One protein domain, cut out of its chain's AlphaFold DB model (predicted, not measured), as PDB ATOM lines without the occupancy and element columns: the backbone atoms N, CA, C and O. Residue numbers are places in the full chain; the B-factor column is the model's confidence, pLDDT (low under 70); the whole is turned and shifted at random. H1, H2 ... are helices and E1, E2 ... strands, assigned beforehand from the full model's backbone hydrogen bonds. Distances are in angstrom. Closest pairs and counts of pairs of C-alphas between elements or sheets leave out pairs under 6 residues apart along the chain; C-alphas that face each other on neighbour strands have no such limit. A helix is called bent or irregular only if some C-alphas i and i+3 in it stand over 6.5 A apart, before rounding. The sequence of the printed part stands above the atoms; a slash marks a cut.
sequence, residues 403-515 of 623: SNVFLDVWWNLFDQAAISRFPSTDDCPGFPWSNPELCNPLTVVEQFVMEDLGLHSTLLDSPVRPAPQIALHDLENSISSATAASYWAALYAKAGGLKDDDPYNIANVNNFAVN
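This is residues 403 to 515 of the 623 residues of an uncharacterized protein of Armillaria ostoyae (UniProt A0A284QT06). A small two-strand hairpin, E1 and E2, stands at one end of a long helix, H5, and H3 packs slantwise on H5's residues 475 to 482. H4 makes a corner with H3, H1 is near H5, and H2 lies away from the other named elements, after the long loop of residues 416 to 435 and joined to H3 by a tight link. The printed part has 113 residues, in the order H1 H2 H3 H4 H5 E1 E2, mostly helix, with one antiparallel sheet, E1 - E2. It is loose, with a radius of gyration of the C-alphas of 16.5 A, and only just flat, spanning 47 by 36 by 20 A.

E1 is residues 493 to 498, 13.9 A; E2 is 512 to 515, 9.1 A, ending at C-alpha 515 (17.059, -15.164, 295.881). H5, residues 472 to 492, is 30.2 A long and begins at C-alpha 472 (45.611, -35.523, 300.955). H3 is residues 444 to 452, 12.2 A; H4 is 456 to 460, 6.8 A; H2 is 436 to 439, 5.2 A. H1, residues 403 to 415, 20.5 A, begins at C-alpha 403 (28.514, -19.553, 278.893) and is only just irregular: C-alphas 408 and 411 are 6.55 A apart.

In the E1 and E2 hairpin, N 494 and O 515 are 3.1 A apart, within hydrogen-bond range. H5 and E2 are apart. H3 and H5 touch, closest at the C-alphas of Val 449 and Ser 478, 5.7 A, at a steep tilt of 46 degrees, opposite ways. H3 and H4 only just touch, only at the corner, with 3 pairs of C-alphas within 8 A; the closest are those of Met 450 and His 456, 5.3 A. H1 and H3 are close but not clearly touching, closest at the C-alphas of Phe 414 and Val 445, 7.4 A. Every O i to N i+4 pair is within hydrogen-bond range in H3 and H5; H1 has 4 of 9, with 6 of 10 O i to N i+3 pairs, H4 has 0 of 1 and 0 of 2, and H2 is too short for an O i to N i+4 pair.

The farthest C-alphas, of Pro 466 and Asp 501, are 48.6 A apart. The printed part has no cut; the links H1 to H2, H4 to H5 and E1 to E2 are long. Mean pLDDT of the printed part is 72.3, with 55 residues under 70, among them 403 to 416 and 492 to 515.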
ATOM      1  N   SER A 403      27.456 -18.541 279.009       46.66
ATOM      2  CA  SER A 403      28.514 -19.553 278.893       46.66
ATOM      3  C   SER A 403      29.923 -19.018 279.173       46.66
ATOM      4  O   SER A 403      30.733 -19.735 279.754       46.66
ATOM      5  N   ASN A 404      30.215 -17.765 278.805       43.66
ATOM      6  CA  ASN A 404      31.553 -17.186 278.958       43.66
ATOM      7  C   ASN A 404      31.704 -16.421 280.283       43.66
ATOM      8  O   ASN A 404      32.729 -16.536 280.949       43.66
ATOM      9  N   VAL A 405      30.668 -15.692 280.716       52.91
ATOM     10  CA  VAL A 405      30.736 -14.889 281.953       52.91
ATOM     11  C   VAL A 405      30.818 -15.746 283.216       52.91
ATOM     12  O   VAL A 405      31.488 -15.347 284.164       52.91
ATOM     13  N   PHE A 406      30.203 -16.933 283.242       54.50
ATOM     14  CA  PHE A 406      30.265 -17.799 284.425       54.50
ATOM     15  C   PHE A 406      31.687 -18.269 284.773       54.50
ATOM     16  O   PHE A 406      31.948 -18.515 285.946       54.50
ATOM     17  N   LEU A 407      32.607 -18.362 283.804       51.19
ATOM     18  CA  LEU A 407      33.989 -18.795 284.050       51.19
ATOM     19  C   LEU A 407      34.878 -17.663 284.595       51.19
ATOM     20  O   LEU A 407      35.628 -17.892 285.540       51.19
ATOM     21  N   ASP A 408      34.754 -16.438 284.076       52.19
ATOM     22  CA  ASP A 408      35.514 -15.281 284.584       52.19
ATOM     23  C   ASP A 408      34.973 -14.775 285.938       52.19
ATOM     24  O   ASP A 408      35.731 -14.331 286.807       52.19
ATOM     25  N   VAL A 409      33.659 -14.872 286.168       57.69
ATOM     26  CA  VAL A 409      33.041 -14.516 287.459       57.69
ATOM     27  C   VAL A 409      33.320 -15.572 288.536       57.69
ATOM     28  O   VAL A 409      33.308 -15.237 289.716       57.69
ATOM     29  N   TRP A 410      33.651 -16.814 288.163       63.62
ATOM     30  CA  TRP A 410      33.894 -17.912 289.104       63.62
ATOM     31  C   TRP A 410      34.930 -17.582 290.186       63.62
ATOM     32  O   TRP A 410      34.643 -17.721 291.372       63.62
ATOM     33  N   TRP A 411      36.102 -17.068 289.806       60.12
ATOM     34  CA  TRP A 411      37.143 -16.682 290.770       60.12
ATOM     35  C   TRP A 411      36.713 -15.518 291.670       60.12
ATOM     36  O   TRP A 411      36.985 -15.527 292.870       60.12
ATOM     37  N   ASN A 412      35.960 -14.563 291.118       62.88
ATOM     38  CA  ASN A 412      35.381 -13.452 291.873       62.88
ATOM     39  C   ASN A 412      34.311 -13.923 292.881       62.88
ATOM     40  O   ASN A 412      34.014 -13.202 293.826       62.88
ATOM     41  N   LEU A 413      33.747 -15.125 292.716       66.06
ATOM     42  CA  LEU A 413      32.744 -15.701 293.617       66.06
ATOM     43  C   LEU A 413      33.367 -16.273 294.907       66.06
ATOM     44  O   LEU A 413      32.677 -16.359 295.921       66.06
ATOM     45  N   PHE A 414      34.668 -16.594 294.900       68.38
ATOM     46  CA  PHE A 414      35.436 -16.892 296.120       68.38
ATOM     47  C   PHE A 414      35.901 -15.610 296.822       68.38
ATOM     48  O   PHE A 414      35.797 -15.520 298.040       68.38
ATOM     49  N   ASP A 415      36.342 -14.603 296.065       66.69
ATOM     50  CA  ASP A 415      36.737 -13.284 296.597       66.69
ATOM     51  C   ASP A 415      35.544 -12.526 297.221       66.69
ATOM     52  O   ASP A 415      35.667 -11.871 298.252       66.69
ATOM     53  N   GLN A 416      34.347 -12.694 296.646       66.00
ATOM     54  CA  GLN A 416      33.074 -12.191 297.180       66.00
ATOM     55  C   GLN A 416      32.323 -13.228 298.035       66.00
ATOM     56  O   GLN A 416      31.150 -13.019 298.364       66.00
ATOM     57  N   ALA A 417      32.956 -14.349 298.407       71.44
ATOM     58  CA  ALA A 417      32.339 -15.299 299.325       71.44
ATOM     59  C   ALA A 417      32.085 -14.612 300.672       71.44
ATOM     60  O   ALA A 417      32.949 -13.922 301.212       71.44
ATOM     61  N   ALA A 418      30.888 -14.803 301.230       73.12
ATOM     62  CA  ALA A 418      30.530 -14.164 302.487       73.12
ATOM     63  C   ALA A 418      31.539 -14.525 303.591       73.12
ATOM     64  O   ALA A 418      31.928 -15.687 303.743       73.12
ATOM     65  N   ILE A 419      31.928 -13.524 304.381       78.12
ATOM     66  CA  ILE A 419      32.748 -13.723 305.576       78.12
ATOM     67  C   ILE A 419      31.943 -14.578 306.564       78.12
ATOM     68  O   ILE A 419      30.795 -14.263 306.891       78.12
ATOM     69  N   SER A 420      32.532 -15.681 307.020       76.50
ATOM     70  CA  SER A 420      31.919 -16.575 308.001       76.50
ATOM     71  C   SER A 420      31.829 -15.908 309.379       76.50
ATOM     72  O   SER A 420      32.413 -14.858 309.652       76.50
ATOM     73  N   ARG A 421      31.100 -16.535 310.304       71.88
ATOM     74  CA  ARG A 421      30.992 -16.039 311.687       71.88
ATOM     75  C   ARG A 421      32.170 -16.450 312.576       71.88
ATOM     76  O   ARG A 421      32.108 -16.209 313.780       71.88
ATOM     77  N   PHE A 422      33.208 -17.059 312.005       70.25
ATOM     78  CA  PHE A 422      34.290 -17.712 312.731       70.25
ATOM     79  C   PHE A 422      35.633 -16.998 312.470       70.25
ATOM     80  O   PHE A 422      35.978 -16.753 311.308       70.25
ATOM     81  N   PRO A 423      36.391 -16.620 313.518       71.06
ATOM     82  CA  PRO A 423      37.739 -16.080 313.352       71.06
ATOM     83  C   PRO A 423      38.708 -17.185 312.899       71.06
ATOM     84  O   PRO A 423      38.452 -18.362 313.146       71.06
ATOM     85  N   SER A 424      39.840 -16.816 312.288       69.62
ATOM     86  CA  SER A 424      40.946 -17.771 312.066       69.62
ATOM     87  C   SER A 424      41.866 -17.930 313.281       69.62
ATOM     88  O   SER A 424      42.711 -18.823 313.295       69.62
ATOM     89  N   THR A 425      41.720 -17.069 314.290       69.81
ATOM     90  CA  THR A 425      42.597 -16.985 315.460       69.81
ATOM     91  C   THR A 425      41.802 -16.828 316.757       69.81
ATOM     92  O   THR A 425      40.885 -16.009 316.847       69.81
ATOM     93  N   ASP A 426      42.196 -17.581 317.788       67.88
ATOM     94  CA  ASP A 426      41.584 -17.534 319.128       67.88
ATOM     95  C   ASP A 426      41.740 -16.161 319.810       67.88
ATOM     96  O   ASP A 426      40.911 -15.758 320.624       67.88
ATOM     97  N   ASP A 427      42.802 -15.427 319.464       70.62
ATOM     98  CA  ASP A 427      43.207 -14.179 320.119       70.62
ATOM     99  C   ASP A 427      42.395 -12.932 319.702       70.62
ATOM    100  O   ASP A 427      42.682 -11.841 320.201       70.62
ATOM    101  N   CYS A 428      41.402 -13.018 318.800       75.38
ATOM    102  CA  CYS A 428      40.733 -11.798 318.327       75.38
ATOM    103  C   CYS A 428      39.717 -11.218 319.344       75.38
ATOM    104  O   CYS A 428      38.702 -11.855 319.644       75.38
ATOM    105  N   PRO A 429      39.908  -9.980 319.851       71.50
ATOM    106  CA  PRO A 429      39.075  -9.426 320.914       71.50
ATOM    107  C   PRO A 429      37.766  -8.831 320.371       71.50
ATOM    108  O   PRO A 429      37.674  -7.634 320.088       71.50
ATOM    109  N   GLY A 430      36.724  -9.656 320.266       71.44
ATOM    110  CA  GLY A 430      35.365  -9.221 319.930       71.44
ATOM    111  C   GLY A 430      34.676 -10.134 318.923       71.44
ATOM    112  O   GLY A 430      34.959 -11.325 318.846       71.44
ATOM    113  N   PHE A 431      33.744  -9.577 318.148       66.94
ATOM    114  CA  PHE A 431      33.108 -10.313 317.058       66.94
ATOM    115  C   PHE A 431      33.981 -10.241 315.790       66.94
ATOM    116  O   PHE A 431      34.404  -9.143 315.427       66.94
ATOM    117  N   PRO A 432      34.216 -11.350 315.061       63.19
ATOM    118  CA  PRO A 432      35.177 -11.377 313.951       63.19
ATOM    119  C   PRO A 432      34.882 -10.367 312.830       63.19
ATOM    120  O   PRO A 432      35.797  -9.828 312.213       63.19
ATOM    121  N   TRP A 433      33.605 -10.047 312.608       65.38
ATOM    122  CA  TRP A 433      33.163  -9.071 311.608       65.38
ATOM    123  C   TRP A 433      33.362  -7.598 312.011       65.38
ATOM    124  O   TRP A 433      33.124  -6.726 311.178       65.38
ATOM    125  N   SER A 434      33.766  -7.277 313.250       73.81
ATOM    126  CA  SER A 434      34.002  -5.879 313.654       73.81
ATOM    127  C   SER A 434      35.413  -5.372 313.352       73.81
ATOM    128  O   SER A 434      35.594  -4.165 313.264       73.81
ATOM    129  N   ASN A 435      36.399  -6.265 313.196       73.38
ATOM    130  CA  ASN A 435      37.789  -5.931 312.862       73.38
ATOM    131  C   ASN A 435      38.371  -6.978 311.883       73.38
ATOM    132  O   ASN A 435      39.231  -7.768 312.284       73.38
ATOM    133  N   PRO A 436      37.924  -7.026 310.612       70.31
ATOM    134  CA  PRO A 436      38.349  -8.065 309.667       70.31
ATOM    135  C   PRO A 436      39.869  -8.078 309.432       70.31
ATOM    136  O   PRO A 436      40.459  -9.153 309.386       70.31
ATOM    137  N   GLU A 437      40.517  -6.907 309.398       76.12
ATOM    138  CA  GLU A 437      41.982  -6.770 309.279       76.12
ATOM    139  C   GLU A 437      42.765  -7.380 310.458       76.12
ATOM    140  O   GLU A 437      43.948  -7.680 310.317       76.12
ATOM    141  N   LEU A 438      42.124  -7.556 311.621       78.25
ATOM    142  CA  LEU A 438      42.758  -8.073 312.840       78.25
ATOM    143  C   LEU A 438      42.390  -9.537 313.123       78.25
ATOM    144  O   LEU A 438      43.216 -10.282 313.643       78.25
ATOM    145  N   CYS A 439      41.163  -9.951 312.787       75.06
ATOM    146  CA  CYS A 439      40.677 -11.314 313.031       75.06
ATOM    147  C   CYS A 439      40.902 -12.286 311.862       75.06
ATOM    148  O   CYS A 439      40.668 -13.481 312.043       75.06
ATOM    149  N   ASN A 440      41.260 -11.775 310.671       79.81
ATOM    150  CA  ASN A 440      41.363 -12.514 309.406       79.81
ATOM    151  C   ASN A 440      40.289 -13.626 309.287       79.81
ATOM    152  O   ASN A 440      40.619 -14.813 309.318       79.81
ATOM    153  N   PRO A 441      38.993 -13.270 309.323       80.50
ATOM    154  CA  PRO A 441      37.914 -14.243 309.474       80.50
ATOM    155  C   PRO A 441      37.786 -15.137 308.237       80.50
ATOM    156  O   PRO A 441      37.919 -14.654 307.116       80.50
ATOM    157  N   LEU A 442      37.491 -16.425 308.443       82.88
ATOM    158  CA  LEU A 442      37.359 -17.384 307.340       82.88
ATOM    159  C   LEU A 442      36.222 -16.973 306.404       82.88
ATOM    160  O   LEU A 442      35.168 -16.525 306.866       82.88
ATOM    161  N   THR A 443      36.373 -17.227 305.112       85.44
ATOM    162  CA  THR A 443      35.253 -17.260 304.163       85.44
ATOM    163  C   THR A 443      34.302 -18.425 304.475       85.44
ATOM    164  O   THR A 443      34.673 -19.421 305.100       85.44
ATOM    165  N   VAL A 444      33.056 -18.347 303.999       83.88
ATOM    166  CA  VAL A 444      32.105 -19.476 304.064       83.88
ATOM    167  C   VAL A 444      32.628 -20.729 303.337       83.88
ATOM    168  O   VAL A 444      32.298 -21.839 303.745       83.88
ATOM    169  N   VAL A 445      33.477 -20.578 302.312       87.25
ATOM    170  CA  VAL A 445      34.104 -21.713 301.609       87.25
ATOM    171  C   VAL A 445      35.126 -22.415 302.504       87.25
ATOM    172  O   VAL A 445      35.086 -23.637 302.636       87.25
ATOM    173  N   GLU A 446      36.010 -21.664 303.163       87.75
ATOM    174  CA  GLU A 446      36.982 -22.235 304.103       87.75
ATOM    175  C   GLU A 446      36.284 -22.862 305.315       87.75
ATOM    176  O   GLU A 446      36.675 -23.944 305.747       87.75
ATOM    177  N   GLN A 447      35.206 -22.244 305.823       87.38
ATOM    178  CA  GLN A 447      34.382 -22.855 306.872       87.38
ATOM    179  C   GLN A 447      33.819 -24.208 306.411       87.38
ATOM    180  O   GLN A 447      33.950 -25.183 307.145       87.38
ATOM    181  N   PHE A 448      33.237 -24.282 305.208       89.62
ATOM    182  CA  PHE A 448      32.682 -25.521 304.655       89.62
ATOM    183  C   PHE A 448      33.747 -26.622 304.543       89.62
ATOM    184  O   PHE A 448      33.510 -27.740 304.994       89.62
ATOM    185  N   VAL A 449      34.941 -26.303 304.028       91.88
ATOM    186  CA  VAL A 449      36.058 -27.264 303.938       91.88
ATOM    187  C   VAL A 449      36.526 -27.714 305.330       91.88
ATOM    188  O   VAL A 449      36.767 -28.898 305.541       91.88
ATOM    189  N   MET A 450      36.601 -26.822 306.326       88.44
ATOM    190  CA  MET A 450      36.925 -27.234 307.702       88.44
ATOM    191  C   MET A 450      35.821 -28.060 308.379       88.44
ATOM    192  O   MET A 450      36.117 -28.838 309.285       88.44
ATOM    193  N   GLU A 451      34.558 -27.868 308.004       89.12
ATOM    194  CA  GLU A 451      33.411 -28.593 308.555       89.12
ATOM    195  C   GLU A 451      33.330 -30.014 307.974       89.12
ATOM    196  O   GLU A 451      33.238 -30.979 308.732       89.12
ATOM    197  N   ASP A 452      33.500 -30.145 306.658       91.50
ATOM    198  CA  ASP A 452      33.564 -31.410 305.912       91.50
ATOM    199  C   ASP A 452      34.803 -32.256 306.292       91.50
ATOM    200  O   ASP A 452      34.702 -33.469 306.464       91.50
ATOM    201  N   LEU A 453      35.948 -31.617 306.573       91.31
ATOM    202  CA  LEU A 453      37.139 -32.268 307.150       91.31
ATOM    203  C   LEU A 453      37.045 -32.534 308.671       91.31
ATOM    204  O   LEU A 453      38.006 -33.023 309.271       91.31
ATOM    205  N   GLY A 454      35.936 -32.187 309.337       87.62
ATOM    206  CA  GLY A 454      35.740 -32.399 310.782       87.62
ATOM    207  C   GLY A 454      36.632 -31.548 311.705       87.62
ATOM    208  O   GLY A 454      36.674 -31.769 312.918       87.62
ATOM    209  N   LEU A 455      37.342 -30.559 311.159       84.75
ATOM    210  CA  LEU A 455      38.258 -29.670 311.882       84.75
ATOM    211  C   LEU A 455      37.514 -28.595 312.683       84.75
ATOM    212  O   LEU A 455      38.012 -28.149 313.718       84.75
ATOM    213  N   HIS A 456      36.321 -28.203 312.226       73.56
ATOM    214  CA  HIS A 456      35.529 -27.096 312.771       73.56
ATOM    215  C   HIS A 456      35.334 -27.170 314.300       73.56
ATOM    216  O   HIS A 456      35.546 -26.184 314.999       73.56
ATOM    217  N   SER A 457      35.011 -28.347 314.844       64.88
ATOM    218  CA  SER A 457      34.859 -28.554 316.294       64.88
ATOM    219  C   SER A 457      36.182 -28.737 317.047       64.88
ATOM    220  O   SER A 457      36.219 -28.559 318.261       64.88
ATOM    221  N   THR A 458      37.267 -29.090 316.354       61.62
ATOM    222  CA  THR A 458      38.580 -29.368 316.966       61.62
ATOM    223  C   THR A 458      39.418 -28.099 317.145       61.62
ATOM    224  O   THR A 458      40.265 -28.055 318.033       61.62
ATOM    225  N   LEU A 459      39.180 -27.073 316.322       61.84
ATOM    226  CA  LEU A 459      39.876 -25.785 316.404       61.84
ATOM    227  C   LEU A 459      39.264 -24.845 317.454       61.84
ATOM    228  O   LEU A 459      40.012 -24.214 318.186       61.84
ATOM    229  N   LEU A 460      37.930 -24.787 317.575       67.31
ATOM    230  CA  LEU A 460      37.267 -23.876 318.522       67.31
ATOM    231  C   LEU A 460      37.284 -24.345 319.993       67.31
ATOM    232  O   LEU A 460      37.061 -23.527 320.886       67.31
ATOM    233  N   ASP A 461      37.519 -25.633 320.270       63.75
ATOM    234  CA  ASP A 461      37.452 -26.205 321.627       63.75
ATOM    235  C   ASP A 461      38.858 -26.382 322.239       63.75
ATOM    236  O   ASP A 461      39.439 -27.473 322.292       63.75
ATOM    237  N   SER A 462      39.427 -25.252 322.664       62.19
ATOM    238  CA  SER A 462      40.748 -25.130 323.302       62.19
ATOM    239  C   SER A 462      40.862 -26.006 324.578       62.19
ATOM    240  O   SER A 462      39.887 -26.106 325.325       62.19
ATOM    241  N   PRO A 463      42.027 -26.620 324.907       59.22
ATOM    242  CA  PRO A 463      43.362 -26.287 324.418       59.22
ATOM    243  C   PRO A 463      44.009 -27.329 323.494       59.22
ATOM    244  O   PRO A 463      44.050 -28.520 323.804       59.22
ATOM    245  N   VAL A 464      44.627 -26.821 322.420       60.75
ATOM    246  CA  VAL A 464      45.763 -27.399 321.667       60.75
ATOM    247  C   VAL A 464      45.772 -28.933 321.598       60.75
ATOM    248  O   VAL A 464      46.719 -29.603 322.023       60.75
ATOM    249  N   ARG A 465      44.718 -29.515 321.019       60.59
ATOM    250  CA  ARG A 465      44.806 -30.892 320.523       60.59
ATOM    251  C   ARG A 465      45.713 -30.889 319.286       60.59
ATOM    252  O   ARG A 465      45.599 -29.971 318.475       60.59
ATOM    253  N   PRO A 466      46.619 -31.870 319.115       68.06
ATOM    254  CA  PRO A 466      47.375 -31.982 317.874       68.06
ATOM    255  C   PRO A 466      46.387 -32.143 316.715       68.06
ATOM    256  O   PRO A 466      45.469 -32.960 316.805       68.06
ATOM    257  N   ALA A 467      46.561 -31.344 315.659       69.25
ATOM    258  CA  ALA A 467      45.652 -31.340 314.520       69.25
ATOM    259  C   ALA A 467      45.492 -32.763 313.940       69.25
ATOM    260  O   ALA A 467      46.494 -33.483 313.837       69.25
ATOM    261  N   PRO A 468      44.268 -33.184 313.562       77.44
ATOM    262  CA  PRO A 468      44.055 -34.462 312.895       77.44
ATOM    263  C   PRO A 468      44.963 -34.607 311.669       77.44
ATOM    264  O   PRO A 468      45.159 -33.656 310.914       77.44
ATOM    265  N   GLN A 469      45.514 -35.805 311.455       85.94
ATOM    266  CA  GLN A 469      46.253 -36.104 310.227       85.94
ATOM    267  C   GLN A 469      45.257 -36.313 309.083       85.94
ATOM    268  O   GLN A 469      44.815 -37.429 308.831       85.94
ATOM    269  N   ILE A 470      44.894 -35.211 308.429       90.50
ATOM    270  CA  ILE A 470      44.071 -35.176 307.216       90.50
ATOM    271  C   ILE A 470      44.837 -35.898 306.099       90.50
ATOM    272  O   ILE A 470      46.001 -35.563 305.848       90.50
ATOM    273  N   ALA A 471      44.225 -36.867 305.411       93.94
ATOM    274  CA  ALA A 471      44.846 -37.422 304.214       93.94
ATOM    275  C   ALA A 471      44.689 -36.436 303.047       93.94
ATOM    276  O   ALA A 471      43.671 -35.758 302.922       93.94
ATOM    277  N   LEU A 472      45.675 -36.387 302.144       93.44
ATOM    278  CA  LEU A 472      45.611 -35.523 300.955       93.44
ATOM    279  C   LEU A 472      44.322 -35.758 300.145       93.44
ATOM    280  O   LEU A 472      43.710 -34.805 299.678       93.44
ATOM    281  N   HIS A 473      43.881 -37.015 300.059       93.81
ATOM    282  CA  HIS A 473      42.648 -37.401 299.380       93.81
ATOM    283  C   HIS A 473      41.384 -36.791 300.012       93.81
ATOM    284  O   HIS A 473      40.479 -36.390 299.285       93.81
ATOM    285  N   ASP A 474      41.333 -36.669 301.343       93.62
ATOM    286  CA  ASP A 474      40.189 -36.078 302.046       93.62
ATOM    287  C   ASP A 474      40.099 -34.578 301.731       93.62
ATOM    288  O   ASP A 474      39.023 -34.063 301.439       93.62
ATOM    289  N   LEU A 475      41.248 -33.888 301.705       93.56
ATOM    290  CA  LEU A 475      41.352 -32.480 301.314       93.56
ATOM    291  C   LEU A 475      40.968 -32.262 299.839       93.56
ATOM    292  O   LEU A 475      40.210 -31.344 299.535       93.56
ATOM    293  N   GLU A 476      41.448 -33.109 298.927       95.00
ATOM    294  CA  GLU A 476      41.088 -33.072 297.501       95.00
ATOM    295  C   GLU A 476      39.584 -33.306 297.287       95.00
ATOM    296  O   GLU A 476      38.943 -32.582 296.518       95.00
ATOM    297  N   ASN A 477      39.000 -34.275 297.996       94.69
ATOM    298  CA  ASN A 477      37.568 -34.554 297.965       94.69
ATOM    299  C   ASN A 477      36.752 -33.393 298.556       94.69
ATOM    300  O   ASN A 477      35.753 -32.991 297.962       94.69
ATOM    301  N   SER A 478      37.204 -32.800 299.662       94.62
ATOM    302  CA  SER A 478      36.529 -31.673 300.313       94.62
ATOM    303  C   SER A 478      36.545 -30.404 299.457       94.62
ATOM    304  O   SER A 478      35.509 -29.774 299.247       94.62
ATOM    305  N   ILE A 479      37.687 -30.072 298.844       92.88
ATOM    306  CA  ILE A 479      37.792 -28.965 297.879       92.88
ATOM    307  C   ILE A 479      36.914 -29.235 296.646       92.88
ATOM    308  O   ILE A 479      36.257 -28.318 296.148       92.88
ATOM    309  N   SER A 480      36.842 -30.482 296.173       91.81
ATOM    310  CA  SER A 480      35.955 -30.869 295.062       91.81
ATOM    311  C   SER A 480      34.473 -30.733 295.435       91.81
ATOM    312  O   SER A 480      33.691 -30.197 294.648       91.81
ATOM    313  N   SER A 481      34.097 -31.143 296.650       93.19
ATOM    314  CA  SER A 481      32.757 -30.988 297.230       93.19
ATOM    315  C   SER A 481      32.371 -29.510 297.345       93.19
ATOM    316  O   SER A 481      31.335 -29.097 296.823       93.19
ATOM    317  N   ALA A 482      33.256 -28.685 297.914       89.31
ATOM    318  CA  ALA A 482      33.077 -27.241 298.038       89.31
ATOM    319  C   ALA A 482      32.918 -26.563 296.668       89.31
ATOM    320  O   ALA A 482      32.011 -25.755 296.492       89.31
ATOM    321  N   THR A 483      33.747 -26.940 295.687       88.31
ATOM    322  CA  THR A 483      33.693 -26.453 294.296       88.31
ATOM    323  C   THR A 483      32.371 -26.825 293.620       88.31
ATOM    324  O   THR A 483      31.743 -25.984 292.978       88.31
ATOM    325  N   ALA A 484      31.903 -28.067 293.777       88.94
ATOM    326  CA  ALA A 484      30.623 -28.506 293.226       88.94
ATOM    327  C   ALA A 484      29.435 -27.796 293.899       88.94
ATOM    328  O   ALA A 484      28.509 -27.355 293.214       88.94
ATOM    329  N   ALA A 485      29.477 -27.630 295.225       85.06
ATOM    330  CA  ALA A 485      28.448 -26.944 295.999       85.06
ATOM    331  C   ALA A 485      28.357 -25.451 295.649       85.06
ATOM    332  O   ALA A 485      27.252 -24.944 295.447       85.06
ATOM    333  N   SER A 486      29.487 -24.748 295.507       82.62
ATOM    334  CA  SER A 486      29.491 -23.344 295.079       82.62
ATOM    335  C   SER A 486      29.126 -23.177 293.599       82.62
ATOM    336  O   SER A 486      28.499 -22.179 293.253       82.62
ATOM    337  N   TYR A 487      29.399 -24.161 292.731       82.38
ATOM    338  CA  TYR A 487      28.990 -24.118 291.320       82.38
ATOM    339  C   TYR A 487      27.480 -24.321 291.182       82.38
ATOM    340  O   TYR A 487      26.803 -23.579 290.468       82.38
ATOM    341  N   TRP A 488      26.924 -25.259 291.951       80.50
ATOM    342  CA  TRP A 488      25.482 -25.429 292.097       80.50
ATOM    343  C   TRP A 488      24.839 -24.154 292.664       80.50
ATOM    344  O   TRP A 488      23.885 -23.634 292.086       80.50
ATOM    345  N   ALA A 489      25.403 -23.580 293.732       76.12
ATOM    346  CA  ALA A 489      24.929 -22.318 294.290       76.12
ATOM    347  C   ALA A 489      24.949 -21.186 293.248       76.12
ATOM    348  O   ALA A 489      23.946 -20.496 293.112       76.12
ATOM    349  N   ALA A 490      26.018 -21.037 292.461       73.69
ATOM    350  CA  ALA A 490      26.120 -20.025 291.408       73.69
ATOM    351  C   ALA A 490      25.088 -20.216 290.279       73.69
ATOM    352  O   ALA A 490      24.553 -19.233 289.770       73.69
ATOM    353  N   LEU A 491      24.773 -21.460 289.898       70.06
ATOM    354  CA  LEU A 491      23.764 -21.761 288.871       70.06
ATOM    355  C   LEU A 491      22.319 -21.505 289.335       70.06
ATOM    356  O   LEU A 491      21.484 -21.102 288.524       70.06
ATOM    357  N   TYR A 492      22.008 -21.744 290.613       64.31
ATOM    358  CA  TYR A 492      20.647 -21.610 291.162       64.31
ATOM    359  C   TYR A 492      20.407 -20.312 291.956       64.31
ATOM    360  O   TYR A 492      19.254 -19.970 292.258       64.31
ATOM    361  N   ALA A 493      21.463 -19.549 292.243       63.88
ATOM    362  CA  ALA A 493      21.396 -18.174 292.715       63.88
ATOM    363  C   ALA A 493      20.949 -17.252 291.578       63.88
ATOM    364  O   ALA A 493      21.726 -16.881 290.698       63.88
ATOM    365  N   LYS A 494      19.700 -16.783 291.634       62.00
ATOM    366  CA  LYS A 494      19.362 -15.571 290.897       62.00
ATOM    367  C   LYS A 494      19.996 -14.395 291.640       62.00
ATOM    368  O   LYS A 494      19.788 -14.244 292.846       62.00
ATOM    369  N   ALA A 495      20.683 -13.520 290.909       59.41
ATOM    370  CA  ALA A 495      20.978 -12.178 291.393       59.41
ATOM    371  C   ALA A 495      19.647 -11.464 291.701       59.41
ATOM    372  O   ALA A 495      18.941 -11.001 290.798       59.41
ATOM    373  N   GLY A 496      19.261 -11.448 292.977       52.12
ATOM    374  CA  GLY A 496      18.327 -10.451 293.478       52.12
ATOM    375  C   GLY A 496      19.022  -9.095 293.538       52.12
ATOM    376  O   GLY A 496      20.243  -9.005 293.410       52.12
ATOM    377  N   GLY A 497      18.231  -8.037 293.699       55.94
ATOM    378  CA  GLY A 497      18.780  -6.702 293.913       55.94
ATOM    379  C   GLY A 497      19.506  -6.582 295.254       55.94
ATOM    380  O   GLY A 497      19.696  -7.560 295.989       55.94
ATOM    381  N   LEU A 498      19.856  -5.344 295.597       57.81
ATOM    382  CA  LEU A 498      20.156  -5.029 296.984       57.81
ATOM    383  C   LEU A 498      18.919  -5.375 297.833       57.81
ATOM    384  O   LEU A 498      17.778  -5.273 297.378       57.81
ATOM    385  N   LYS A 499      19.162  -5.891 299.034       56.94
ATOM    386  CA  LYS A 499      18.147  -6.432 299.944       56.94
ATOM    387  C   LYS A 499      17.210  -5.344 300.455       56.94
ATOM    388  O   LYS A 499      16.024  -5.603 300.642       56.94
ATOM    389  N   ASP A 500      17.765  -4.152 300.623       64.25
ATOM    390  CA  ASP A 500      17.049  -2.891 300.716       64.25
ATOM    391  C   ASP A 500      17.216  -2.152 299.371       64.25
ATOM    392  O   ASP A 500      18.330  -2.100 298.845       64.25
ATOM    393  N   ASP A 501      16.155  -1.536 298.828       61.91
ATOM    394  CA  ASP A 501      16.165  -0.740 297.574       61.91
ATOM    395  C   ASP A 501      16.969   0.588 297.686       61.91
ATOM    396  O   ASP A 501      16.690   1.568 296.993       61.91
ATOM    397  N   ASP A 502      17.955   0.657 298.585       64.56
ATOM    398  CA  ASP A 502      18.728   1.852 298.919       64.56
ATOM    399  C   ASP A 502      20.089   1.852 298.186       64.56
ATOM    400  O   ASP A 502      21.045   1.196 298.629       64.56
ATOM    401  N   PRO A 503      20.220   2.569 297.049       62.19
ATOM    402  CA  PRO A 503      21.365   2.444 296.145       62.19
ATOM    403  C   PRO A 503      22.676   2.992 296.727       62.19
ATOM    404  O   PRO A 503      23.734   2.812 296.125       62.19
ATOM    405  N   TYR A 504      22.629   3.661 297.882       66.56
ATOM    406  CA  TYR A 504      23.806   4.210 298.553       66.56
ATOM    407  C   TYR A 504      24.483   3.211 299.501       66.56
ATOM    408  O   TYR A 504      25.644   3.410 299.857       66.56
ATOM    409  N   ASN A 505      23.827   2.102 299.864       62.69
ATOM    410  CA  ASN A 505      24.377   1.097 300.782       62.69
ATOM    411  C   ASN A 505      25.110  -0.057 300.059       62.69
ATOM    412  O   ASN A 505      25.025  -1.222 300.453       62.69
ATOM    413  N   ILE A 506      25.842   0.285 298.992       55.72
ATOM    414  CA  ILE A 506      26.715  -0.618 298.215       55.72
ATOM    415  C   ILE A 506      28.016  -1.001 298.943       55.72
ATOM    416  O   ILE A 506      28.672  -1.959 298.552       55.72
ATOM    417  N   ALA A 507      28.391  -0.279 300.004       61.75
ATOM    418  CA  ALA A 507      29.575  -0.590 300.811       61.75
ATOM    419  C   ALA A 507      29.358  -1.765 301.788       61.75
ATOM    420  O   ALA A 507      30.322  -2.319 302.311       61.75
ATOM    421  N   ASN A 508      28.106  -2.153 302.053       63.72
ATOM    422  CA  ASN A 508      27.793  -3.279 302.925       63.72
ATOM    423  C   ASN A 508      27.643  -4.569 302.107       63.72
ATOM    424  O   ASN A 508      26.574  -4.850 301.567       63.72
ATOM    425  N   VAL A 509      28.690  -5.397 302.092       58.62
ATOM    426  CA  VAL A 509      28.714  -6.710 301.410       58.62
ATOM    427  C   VAL A 509      27.599  -7.675 301.851       58.62
ATOM    428  O   VAL A 509      27.285  -8.623 301.141       58.62
ATOM    429  N   ASN A 510      26.934  -7.420 302.983       60.94
ATOM    430  CA  ASN A 510      25.792  -8.209 303.463       60.94
ATOM    431  C   ASN A 510      24.442  -7.808 302.823       60.94
ATOM    432  O   ASN A 510      23.403  -8.361 303.190       60.94
ATOM    433  N   ASN A 511      24.431  -6.825 301.913       59.78
ATOM    434  CA  ASN A 511      23.220  -6.279 301.290       59.78
ATOM    435  C   ASN A 511      22.812  -7.007 299.987       59.78
ATOM    436  O   ASN A 511      21.817  -6.650 299.372       59.78
ATOM    437  N   PHE A 512      23.526  -8.047 299.547       57.84
ATOM    438  CA  PHE A 512      23.130  -8.818 298.360       57.84
ATOM    439  C   PHE A 512      22.050  -9.858 298.695       57.84
ATOM    440  O   PHE A 512      22.309 -10.851 299.380       57.84
ATOM    441  N   ALA A 513      20.824  -9.661 298.200       54.94
ATOM    442  CA  ALA A 513      19.733 -10.614 298.397       54.94
ATOM    443  C   ALA A 513      19.797 -11.757 297.372       54.94
ATOM    444  O   ALA A 513      19.118 -11.725 296.340       54.94
ATOM    445  N   VAL A 514      20.573 -12.803 297.671       57.00
ATOM    446  CA  VAL A 514      20.568 -14.044 296.881       57.00
ATOM    447  C   VAL A 514      19.196 -14.712 296.997       57.00
ATOM    448  O   VAL A 514      18.869 -15.352 297.995       57.00
ATOM    449  N   ASN A 515      18.373 -14.544 295.964       54.69
ATOM    450  CA  ASN A 515      17.059 -15.164 295.881       54.69
ATOM    451  C   ASN A 515      17.184 -16.461 295.076       54.69
ATOM    452  O   ASN A 515      17.614 -16.440 293.922       54.69
TER     453      ASN A 515